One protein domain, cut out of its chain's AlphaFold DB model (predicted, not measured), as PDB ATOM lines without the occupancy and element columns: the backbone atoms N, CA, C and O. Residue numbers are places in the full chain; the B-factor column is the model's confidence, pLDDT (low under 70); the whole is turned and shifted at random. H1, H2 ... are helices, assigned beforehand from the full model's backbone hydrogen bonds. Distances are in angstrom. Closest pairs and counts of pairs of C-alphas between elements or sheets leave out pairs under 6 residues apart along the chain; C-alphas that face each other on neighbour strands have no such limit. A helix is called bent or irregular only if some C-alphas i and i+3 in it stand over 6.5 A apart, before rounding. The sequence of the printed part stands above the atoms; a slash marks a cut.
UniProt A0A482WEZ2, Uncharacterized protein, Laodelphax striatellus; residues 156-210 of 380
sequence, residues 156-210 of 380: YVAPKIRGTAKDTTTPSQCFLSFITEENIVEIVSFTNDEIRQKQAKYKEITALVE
ATOM      1  N   TYR A 156      82.931 -52.741 -27.681       85.19
ATOM      2  CA  TYR A 156      81.704 -52.560 -28.449       85.19
ATOM      3  C   TYR A 156      80.607 -53.448 -27.855       85.19
ATOM      4  O   TYR A 156      80.536 -54.646 -28.127       85.19
ATOM      5  N   VAL A 157      79.755 -52.860 -27.018       85.75
ATOM      6  CA  VAL A 157      78.513 -53.501 -26.584       85.75
ATOM      7  C   VAL A 157      77.443 -53.124 -27.598       85.75
ATOM      8  O   VAL A 157      76.930 -52.007 -27.577       85.75
ATOM      9  N   ALA A 158      77.132 -54.043 -28.513       86.62
ATOM     10  CA  ALA A 158      76.017 -53.855 -29.431       86.62
ATOM     11  C   ALA A 158      74.729 -53.612 -28.621       86.62
ATOM     12  O   ALA A 158      74.486 -54.360 -27.663       86.62
ATOM     13  N   PRO A 159      73.899 -52.618 -28.987       88.69
ATOM     14  CA  PRO A 159      72.574 -52.473 -28.408       88.69
ATOM     15  C   PRO A 159      71.810 -53.777 -28.633       88.69
ATOM     16  O   PRO A 159      71.597 -54.201 -29.768       88.69
ATOM     17  N   LYS A 160      71.467 -54.459 -27.545       87.50
ATOM     18  CA  LYS A 160      70.667 -55.680 -27.573       87.50
ATOM     19  C   LYS A 160      69.492 -55.480 -26.645       87.50
ATOM     20  O   LYS A 160      69.668 -54.970 -25.539       87.50
ATOM     21  N   ILE A 161      68.327 -55.927 -27.096       87.69
ATOM     22  CA  ILE A 161      67.147 -56.059 -26.251       87.69
ATOM     23  C   ILE A 161      67.525 -56.977 -25.079       87.69
ATOM     24  O   ILE A 161      68.243 -57.968 -25.259       87.69
ATOM     25  N   ARG A 162      67.143 -56.593 -23.861       86.94
ATOM     26  CA  ARG A 162      67.465 -57.303 -22.615       86.94
ATOM     27  C   ARG A 162      66.185 -57.804 -21.951       86.94
ATOM     28  O   ARG A 162      65.111 -57.286 -22.225       86.94
ATOM     29  N   GLY A 163      66.336 -58.799 -21.079       86.81
ATOM     30  CA  GLY A 163      65.233 -59.352 -20.294       86.81
ATOM     31  C   GLY A 163      64.184 -60.080 -21.132       86.81
ATOM     32  O   GLY A 163      64.496 -60.644 -22.182       86.81
ATOM     33  N   THR A 164      62.949 -60.037 -20.640       84.88
ATOM     34  CA  THR A 164      61.755 -60.699 -21.190       84.88
ATOM     35  C   THR A 164      61.366 -60.199 -22.583       84.88
ATOM     36  O   THR A 164      60.803 -60.950 -23.371       84.88
ATOM     37  N   ALA A 165      61.761 -58.976 -22.947       87.56
ATOM     38  CA  ALA A 165      61.536 -58.412 -24.281       87.56
ATOM     39  C   ALA A 165      62.342 -59.114 -25.396       87.56
ATOM     40  O   ALA A 165      62.153 -58.829 -26.576       87.56
ATOM     41  N   LYS A 166      63.274 -60.019 -25.061       90.94
ATOM     42  CA  LYS A 166      63.971 -60.839 -26.066       90.94
ATOM     43  C   LYS A 166      63.074 -61.903 -26.690       90.94
ATOM     44  O   LYS A 166      63.290 -62.253 -27.846       90.94
ATOM     45  N   ASP A 167      62.119 -62.410 -25.918       91.88
ATOM     46  CA  ASP A 167      61.292 -63.553 -26.306       91.88
ATOM     47  C   ASP A 167      59.987 -63.112 -26.993       91.88
ATOM     48  O   ASP A 167      59.251 -63.935 -27.537       91.88
ATOM     49  N   THR A 168      59.705 -61.805 -27.016       93.06
ATOM     50  CA  THR A 168      58.524 -61.239 -27.673       93.06
ATOM     51  C   THR A 168      58.723 -61.190 -29.182       93.06
ATOM     52  O   THR A 168      59.596 -60.482 -29.686       93.06
ATOM     53  N   THR A 169      57.895 -61.927 -29.918       93.62
ATOM     54  CA  THR A 169      57.973 -62.020 -31.387       93.62
ATOM     55  C   THR A 169      56.898 -61.199 -32.090       93.62
ATOM     56  O   THR A 169      57.053 -60.847 -33.258       93.62
ATOM     57  N   THR A 170      55.812 -60.873 -31.385       95.00
ATOM     58  CA  THR A 170      54.667 -60.160 -31.953       95.00
ATOM     59  C   THR A 170      54.706 -58.669 -31.598       95.00
ATOM     60  O   THR A 170      55.051 -58.318 -30.467       95.00
ATOM     61  N   PRO A 171      54.316 -57.763 -32.517       92.06
ATOM     62  CA  PRO A 171      54.287 -56.324 -32.242       92.06
ATOM     63  C   PRO A 171      53.432 -55.948 -31.024       92.06
ATOM     64  O   PRO A 171      53.795 -55.042 -30.277       92.06
ATOM     65  N   SER A 172      52.329 -56.667 -30.797       88.56
ATOM     66  CA  SER A 172      51.454 -56.472 -29.637       88.56
ATOM     67  C   SER A 172      52.162 -56.800 -28.321       88.56
ATOM     68  O   SER A 172      52.097 -56.005 -27.387       88.56
ATOM     69  N   GLN A 173      52.898 -57.913 -28.249       90.19
ATOM     70  CA  GLN A 173      53.694 -58.266 -27.066       90.19
ATOM     71  C   GLN A 173      54.838 -57.279 -26.820       90.19
ATOM     72  O   GLN A 173      55.092 -56.907 -25.675       90.19
ATOM     73  N   CYS A 174      55.502 -56.811 -27.881       91.94
ATOM     74  CA  CYS A 174      56.523 -55.771 -27.765       91.94
ATOM     75  C   CYS A 174      55.938 -54.480 -27.177       91.94
ATOM     76  O   CYS A 174      56.549 -53.867 -26.309       91.94
ATOM     77  N   PHE A 175      54.742 -54.078 -27.618       91.06
ATOM     78  CA  PHE A 175      54.064 -52.892 -27.097       91.06
ATOM     79  C   PHE A 175      53.649 -53.060 -25.628       91.06
ATOM     80  O   PHE A 175      53.936 -52.196 -24.802       91.06
ATOM     81  N   LEU A 176      53.058 -54.206 -25.276       88.75
ATOM     82  CA  LEU A 176      52.680 -54.537 -23.895       88.75
ATOM     83  C   LEU A 176      53.889 -54.705 -22.960       88.75
ATOM     84  O   LEU A 176      53.741 -54.651 -21.746       88.75
ATOM     85  N   SER A 177      55.107 -54.837 -23.495       90.88
ATOM     86  CA  SER A 177      56.324 -54.809 -22.672       90.88
ATOM     87  C   SER A 177      56.639 -53.409 -22.125       90.88
ATOM     88  O   SER A 177      57.359 -53.293 -21.139       90.88
ATOM     89  N   PHE A 178      56.111 -52.345 -22.745       92.06
ATOM     90  CA  PHE A 178      56.225 -50.972 -22.237       92.06
ATOM     91  C   PHE A 178      55.084 -50.595 -21.286       92.06
ATOM     92  O   PHE A 178      55.264 -49.740 -20.421       92.06
ATOM     93  N   ILE A 179      53.914 -51.215 -21.457       93.44
ATOM     94  CA  ILE A 179      52.718 -50.982 -20.646       93.44
ATOM     95  C   ILE A 179      52.321 -52.317 -20.027       93.44
ATOM     96  O   ILE A 179      51.580 -53.091 -20.635       93.44
ATOM     97  N   THR A 180      52.853 -52.586 -18.836       93.88
ATOM     98  CA  THR A 180      52.624 -53.856 -18.148       93.88
ATOM     99  C   THR A 180      51.176 -53.981 -17.673       93.88
ATOM    100  O   THR A 180      50.449 -52.988 -17.570       93.88
ATOM    101  N   GLU A 181      50.738 -55.207 -17.379       94.00
ATOM    102  CA  GLU A 181      49.368 -55.449 -16.911       94.00
ATOM    103  C   GLU A 181      49.106 -54.752 -15.570       94.00
ATOM    104  O   GLU A 181      48.016 -54.235 -15.345       94.00
ATOM    105  N   GLU A 182      50.125 -54.660 -14.714       96.19
ATOM    106  CA  GLU A 182      50.049 -53.965 -13.430       96.19
ATOM    107  C   GLU A 182      49.745 -52.478 -13.626       96.19
ATOM    108  O   GLU A 182      48.858 -51.949 -12.958       96.19
ATOM    109  N   ASN A 183      50.394 -51.829 -14.601       96.25
ATOM    110  CA  ASN A 183      50.120 -50.430 -14.931       96.25
ATOM    111  C   ASN A 183      48.667 -50.244 -15.389       96.25
ATOM    112  O   ASN A 183      48.018 -49.265 -15.032       96.25
ATOM    113  N   ILE A 184      48.140 -51.180 -16.187       96.94
ATOM    114  CA  ILE A 184      46.756 -51.125 -16.679       96.94
ATOM    115  C   ILE A 184      45.782 -51.250 -15.508       96.94
ATOM    116  O   ILE A 184      44.860 -50.445 -15.397       96.94
ATOM    117  N   VAL A 185      46.002 -52.218 -14.617       97.44
ATOM    118  CA  VAL A 185      45.170 -52.421 -13.423       97.44
ATOM    119  C   VAL A 185      45.217 -51.200 -12.502       97.44
ATOM    120  O   VAL A 185      44.172 -50.757 -12.025       97.44
ATOM    121  N   GLU A 186      46.397 -50.615 -12.292       98.12
ATOM    122  CA  GLU A 186      46.567 -49.420 -11.464       98.12
ATOM    123  C   GLU A 186      45.819 -48.210 -12.046       98.12
ATOM    124  O   GLU A 186      45.055 -47.549 -11.337       98.12
ATOM    125  N   ILE A 187      45.949 -47.959 -13.354       97.88
ATOM    126  CA  ILE A 187      45.224 -46.874 -14.034       97.88
ATOM    127  C   ILE A 187      43.711 -47.088 -13.934       97.88
ATOM    128  O   ILE A 187      42.981 -46.139 -13.645       97.88
ATOM    129  N   VAL A 188      43.232 -48.316 -14.152       98.00
ATOM    130  CA  VAL A 188      41.806 -48.650 -14.028       98.00
ATOM    131  C   VAL A 188      41.306 -48.388 -12.610       98.00
ATOM    132  O   VAL A 188      40.246 -47.783 -12.453       98.00
ATOM    133  N   SER A 189      42.072 -48.765 -11.582       98.19
ATOM    134  CA  SER A 189      41.712 -48.514 -10.181       98.19
ATOM    135  C   SER A 189      41.491 -47.025  -9.919       98.19
ATOM    136  O   SER A 189      40.403 -46.629  -9.506       98.19
ATOM    137  N   PHE A 190      42.482 -46.185 -10.231       98.44
ATOM    138  CA  PHE A 190      42.376 -44.741 -10.004       98.44
ATOM    139  C   PHE A 190      41.292 -44.082 -10.863       98.44
ATOM    140  O   PHE A 190      40.612 -43.158 -10.415       98.44
ATOM    141  N   THR A 191      41.096 -44.565 -12.091       97.44
ATOM    142  CA  THR A 191      40.034 -44.075 -12.979       97.44
ATOM    143  C   THR A 191      38.659 -44.387 -12.394       97.44
ATOM    144  O   THR A 191      37.794 -43.514 -12.354       97.44
ATOM    145  N   ASN A 192      38.470 -45.596 -11.867       97.38
ATOM    146  CA  ASN A 192      37.223 -46.013 -11.235       97.38
ATOM    147  C   ASN A 192      36.940 -45.260  -9.934       97.38
ATOM    148  O   ASN A 192      35.786 -44.911  -9.677       97.38
ATOM    149  N   ASP A 193      37.968 -44.950  -9.147       97.38
ATOM    150  CA  ASP A 193      37.823 -44.109  -7.958       97.38
ATOM    151  C   ASP A 193      37.340 -42.698  -8.326       97.38
ATOM    152  O   ASP A 193      36.412 -42.168  -7.710       97.38
ATOM    153  N   GLU A 194      37.906 -42.106  -9.379       96.69
ATOM    154  CA  GLU A 194      37.494 -40.795  -9.885       96.69
ATOM    155  C   GLU A 194      36.075 -40.823 -10.485       96.69
ATOM    156  O   GLU A 194      35.286 -39.895 -10.271       96.69
ATOM    157  N   ILE A 195      35.714 -41.893 -11.202       94.56
ATOM    158  CA  ILE A 195      34.356 -42.102 -11.724       94.56
ATOM    159  C   ILE A 195      33.355 -42.134 -10.567       94.56
ATOM    160  O   ILE A 195      32.368 -41.401 -10.609       94.56
ATOM    161  N   ARG A 196      33.628 -42.893  -9.499       95.00
ATOM    162  CA  ARG A 196      32.757 -42.972  -8.313       95.00
ATOM    163  C   ARG A 196      32.594 -41.615  -7.626       95.00
ATOM    164  O   ARG A 196      31.478 -41.231  -7.271       95.00
ATOM    165  N   GLN A 197      33.678 -40.850  -7.489       94.31
ATOM    166  CA  GLN A 197      33.622 -39.495  -6.927       94.31
ATOM    167  C   GLN A 197      32.762 -38.546  -7.771       94.31
ATOM    168  O   GLN A 197      32.047 -37.697  -7.232       94.31
ATOM    169  N   LYS A 198      32.819 -38.673  -9.100       91.31
ATOM    170  CA  LYS A 198      32.008 -37.869 -10.020       91.31
ATOM    171  C   LYS A 198      30.553 -38.319 -10.053       91.31
ATOM    172  O   LYS A 198      29.680 -37.457 -10.030       91.31
ATOM    173  N   GLN A 199      30.283 -39.624 -10.035       91.06
ATOM    174  CA  GLN A 199      28.930 -40.190  -9.968       91.06
ATOM    175  C   GLN A 199      28.137 -39.620  -8.791       91.06
ATOM    176  O   GLN A 199      26.989 -39.230  -8.974       91.06
ATOM    177  N   ALA A 200      28.768 -39.456  -7.623       90.00
ATOM    178  CA  ALA A 200      28.126 -38.874  -6.442       90.00
ATOM    179  C   ALA A 200      27.606 -37.432  -6.644       90.00
ATOM    180  O   ALA A 200      26.760 -36.969  -5.880       90.00
ATOM    181  N   LYS A 201      28.097 -36.703  -7.656       90.31
ATOM    182  CA  LYS A 201      27.666 -35.329  -7.971       90.31
ATOM    183  C   LYS A 201      26.486 -35.277  -8.941       90.31
ATOM    184  O   LYS A 201      25.827 -34.240  -9.034       90.31
ATOM    185  N   TYR A 202      26.223 -36.353  -9.678       87.50
ATOM    186  CA  TYR A 202      25.150 -36.400 -10.665       87.50
ATOM    187  C   TYR A 202      23.867 -36.941 -10.029       87.50
ATOM    188  O   TYR A 202      23.879 -37.947  -9.329       87.50
ATOM    189  N   LYS A 203      22.738 -36.261 -10.274       82.06
ATOM    190  CA  LYS A 203      21.421 -36.682  -9.762       82.06
ATOM    191  C   LYS A 203      20.874 -37.916 -10.481       82.06
ATOM    192  O   LYS A 203      20.112 -38.672  -9.892       82.06
ATOM    193  N   GLU A 204      21.271 -38.106 -11.735       80.56
ATOM    194  CA  GLU A 204      20.920 -39.263 -12.550       80.56
ATOM    195  C   GLU A 204      22.198 -39.892 -13.092       80.56
ATOM    196  O   GLU A 204      23.022 -39.226 -13.727       80.56
ATOM    197  N   ILE A 205      22.355 -41.189 -12.837       71.25
ATOM    198  CA  ILE A 205      23.415 -41.991 -13.434       71.25
ATOM    199  C   ILE A 205      22.958 -42.302 -14.858       71.25
ATOM    200  O   ILE A 205      22.062 -43.113 -15.079       71.25
ATOM    201  N   THR A 206      23.540 -41.607 -15.829       73.75
ATOM    202  CA  THR A 206      23.380 -41.959 -17.242       73.75
ATOM    203  C   THR A 206      24.349 -43.090 -17.591       73.75
ATOM    204  O   THR A 206      25.433 -43.164 -17.015       73.75
ATOM    205  N   ALA A 207      24.007 -43.927 -18.579       64.56
ATOM    206  CA  ALA A 207      24.852 -45.028 -19.080       64.56
ATOM    207  C   ALA A 207      26.240 -44.586 -19.610       64.56
ATOM    208  O   ALA A 207      27.050 -45.400 -20.026       64.56
ATOM    209  N   LEU A 208      26.513 -43.278 -19.631       72.56
ATOM    210  CA  LEU A 208      27.793 -42.683 -20.015       72.56
ATOM    211  C   LEU A 208      28.813 -42.652 -18.869       72.56
ATOM    212  O   LEU A 208      29.968 -42.300 -19.098       72.56
ATOM    213  N   VAL A 209      28.392 -42.952 -17.639       80.12
ATOM    214  CA  VAL A 209      29.231 -42.869 -16.440       80.12
ATOM    215  C   VAL A 209      29.222 -44.224 -15.742       80.12
ATOM    216  O   VAL A 209      28.702 -44.355 -14.637       80.12
ATOM    217  N   GLU A 210      29.761 -45.245 -16.401       88.56
ATOM    218  CA  GLU A 210      29.975 -46.577 -15.825       88.56
ATOM    219  C   GLU A 210      31.443 -46.777 -15.430       88.56
ATOM    220  O   GLU A 210      32.316 -46.002 -15.824       88.56
TER     221      GLU A 210
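This is residues 156 to 210 of the 380 residues of an uncharacterized protein of Laodelphax striatellus (UniProt A0A482WEZ2). One long helix, H3, makes much of the length of a drawn-out rod with no packed core; two short helices, H1 and H2, come before it, and the stretch after H3 folds back beyond its far end. Residues 156 to 163 stick out at one end, and residues 200 to 208 at the other. The printed part has 55 residues with three named helices, in the order H1, H2, H3, and no named strand; the class is all helix. It is extended, with a radius of gyration of the C-alphas of 19.2 A and spans of 64 by 19 by 13 A.

The longest helix, H3, residues 181 to 199, touches no helix. H2, residues 171 to 176, and H3 meet only through their link. H1, residues 163 to 166, is close to H2 but not clearly touching; their closest C-alphas, those of Ala 165 and Cys 174, are 6.7 A apart. H1 and H3 are apart. In H2 and H3 every O i to N i+4 pair is within hydrogen-bond range; H1 is too short for such a pair, and its one O i to N i+3 pair is within range.

H3 measures 26.4 A from C-alpha 181 at (49.368, -55.449, -16.911) to C-alpha 199 at (28.930, -40.190, -9.968). H2 measures 8.7 A. H1 begins with C-alpha 163 at (65.233, -59.352, -20.294) and measures 6.1 A; it is neither bent nor irregular, but only just, by that same distance.

The C-alphas farthest apart, those of Tyr 156 and Lys 203, are 65.1 A apart. The printed part has no cut, and both links between helices are tight. The mean pLDDT of the printed part is 90.1, and residue 207 is under 70.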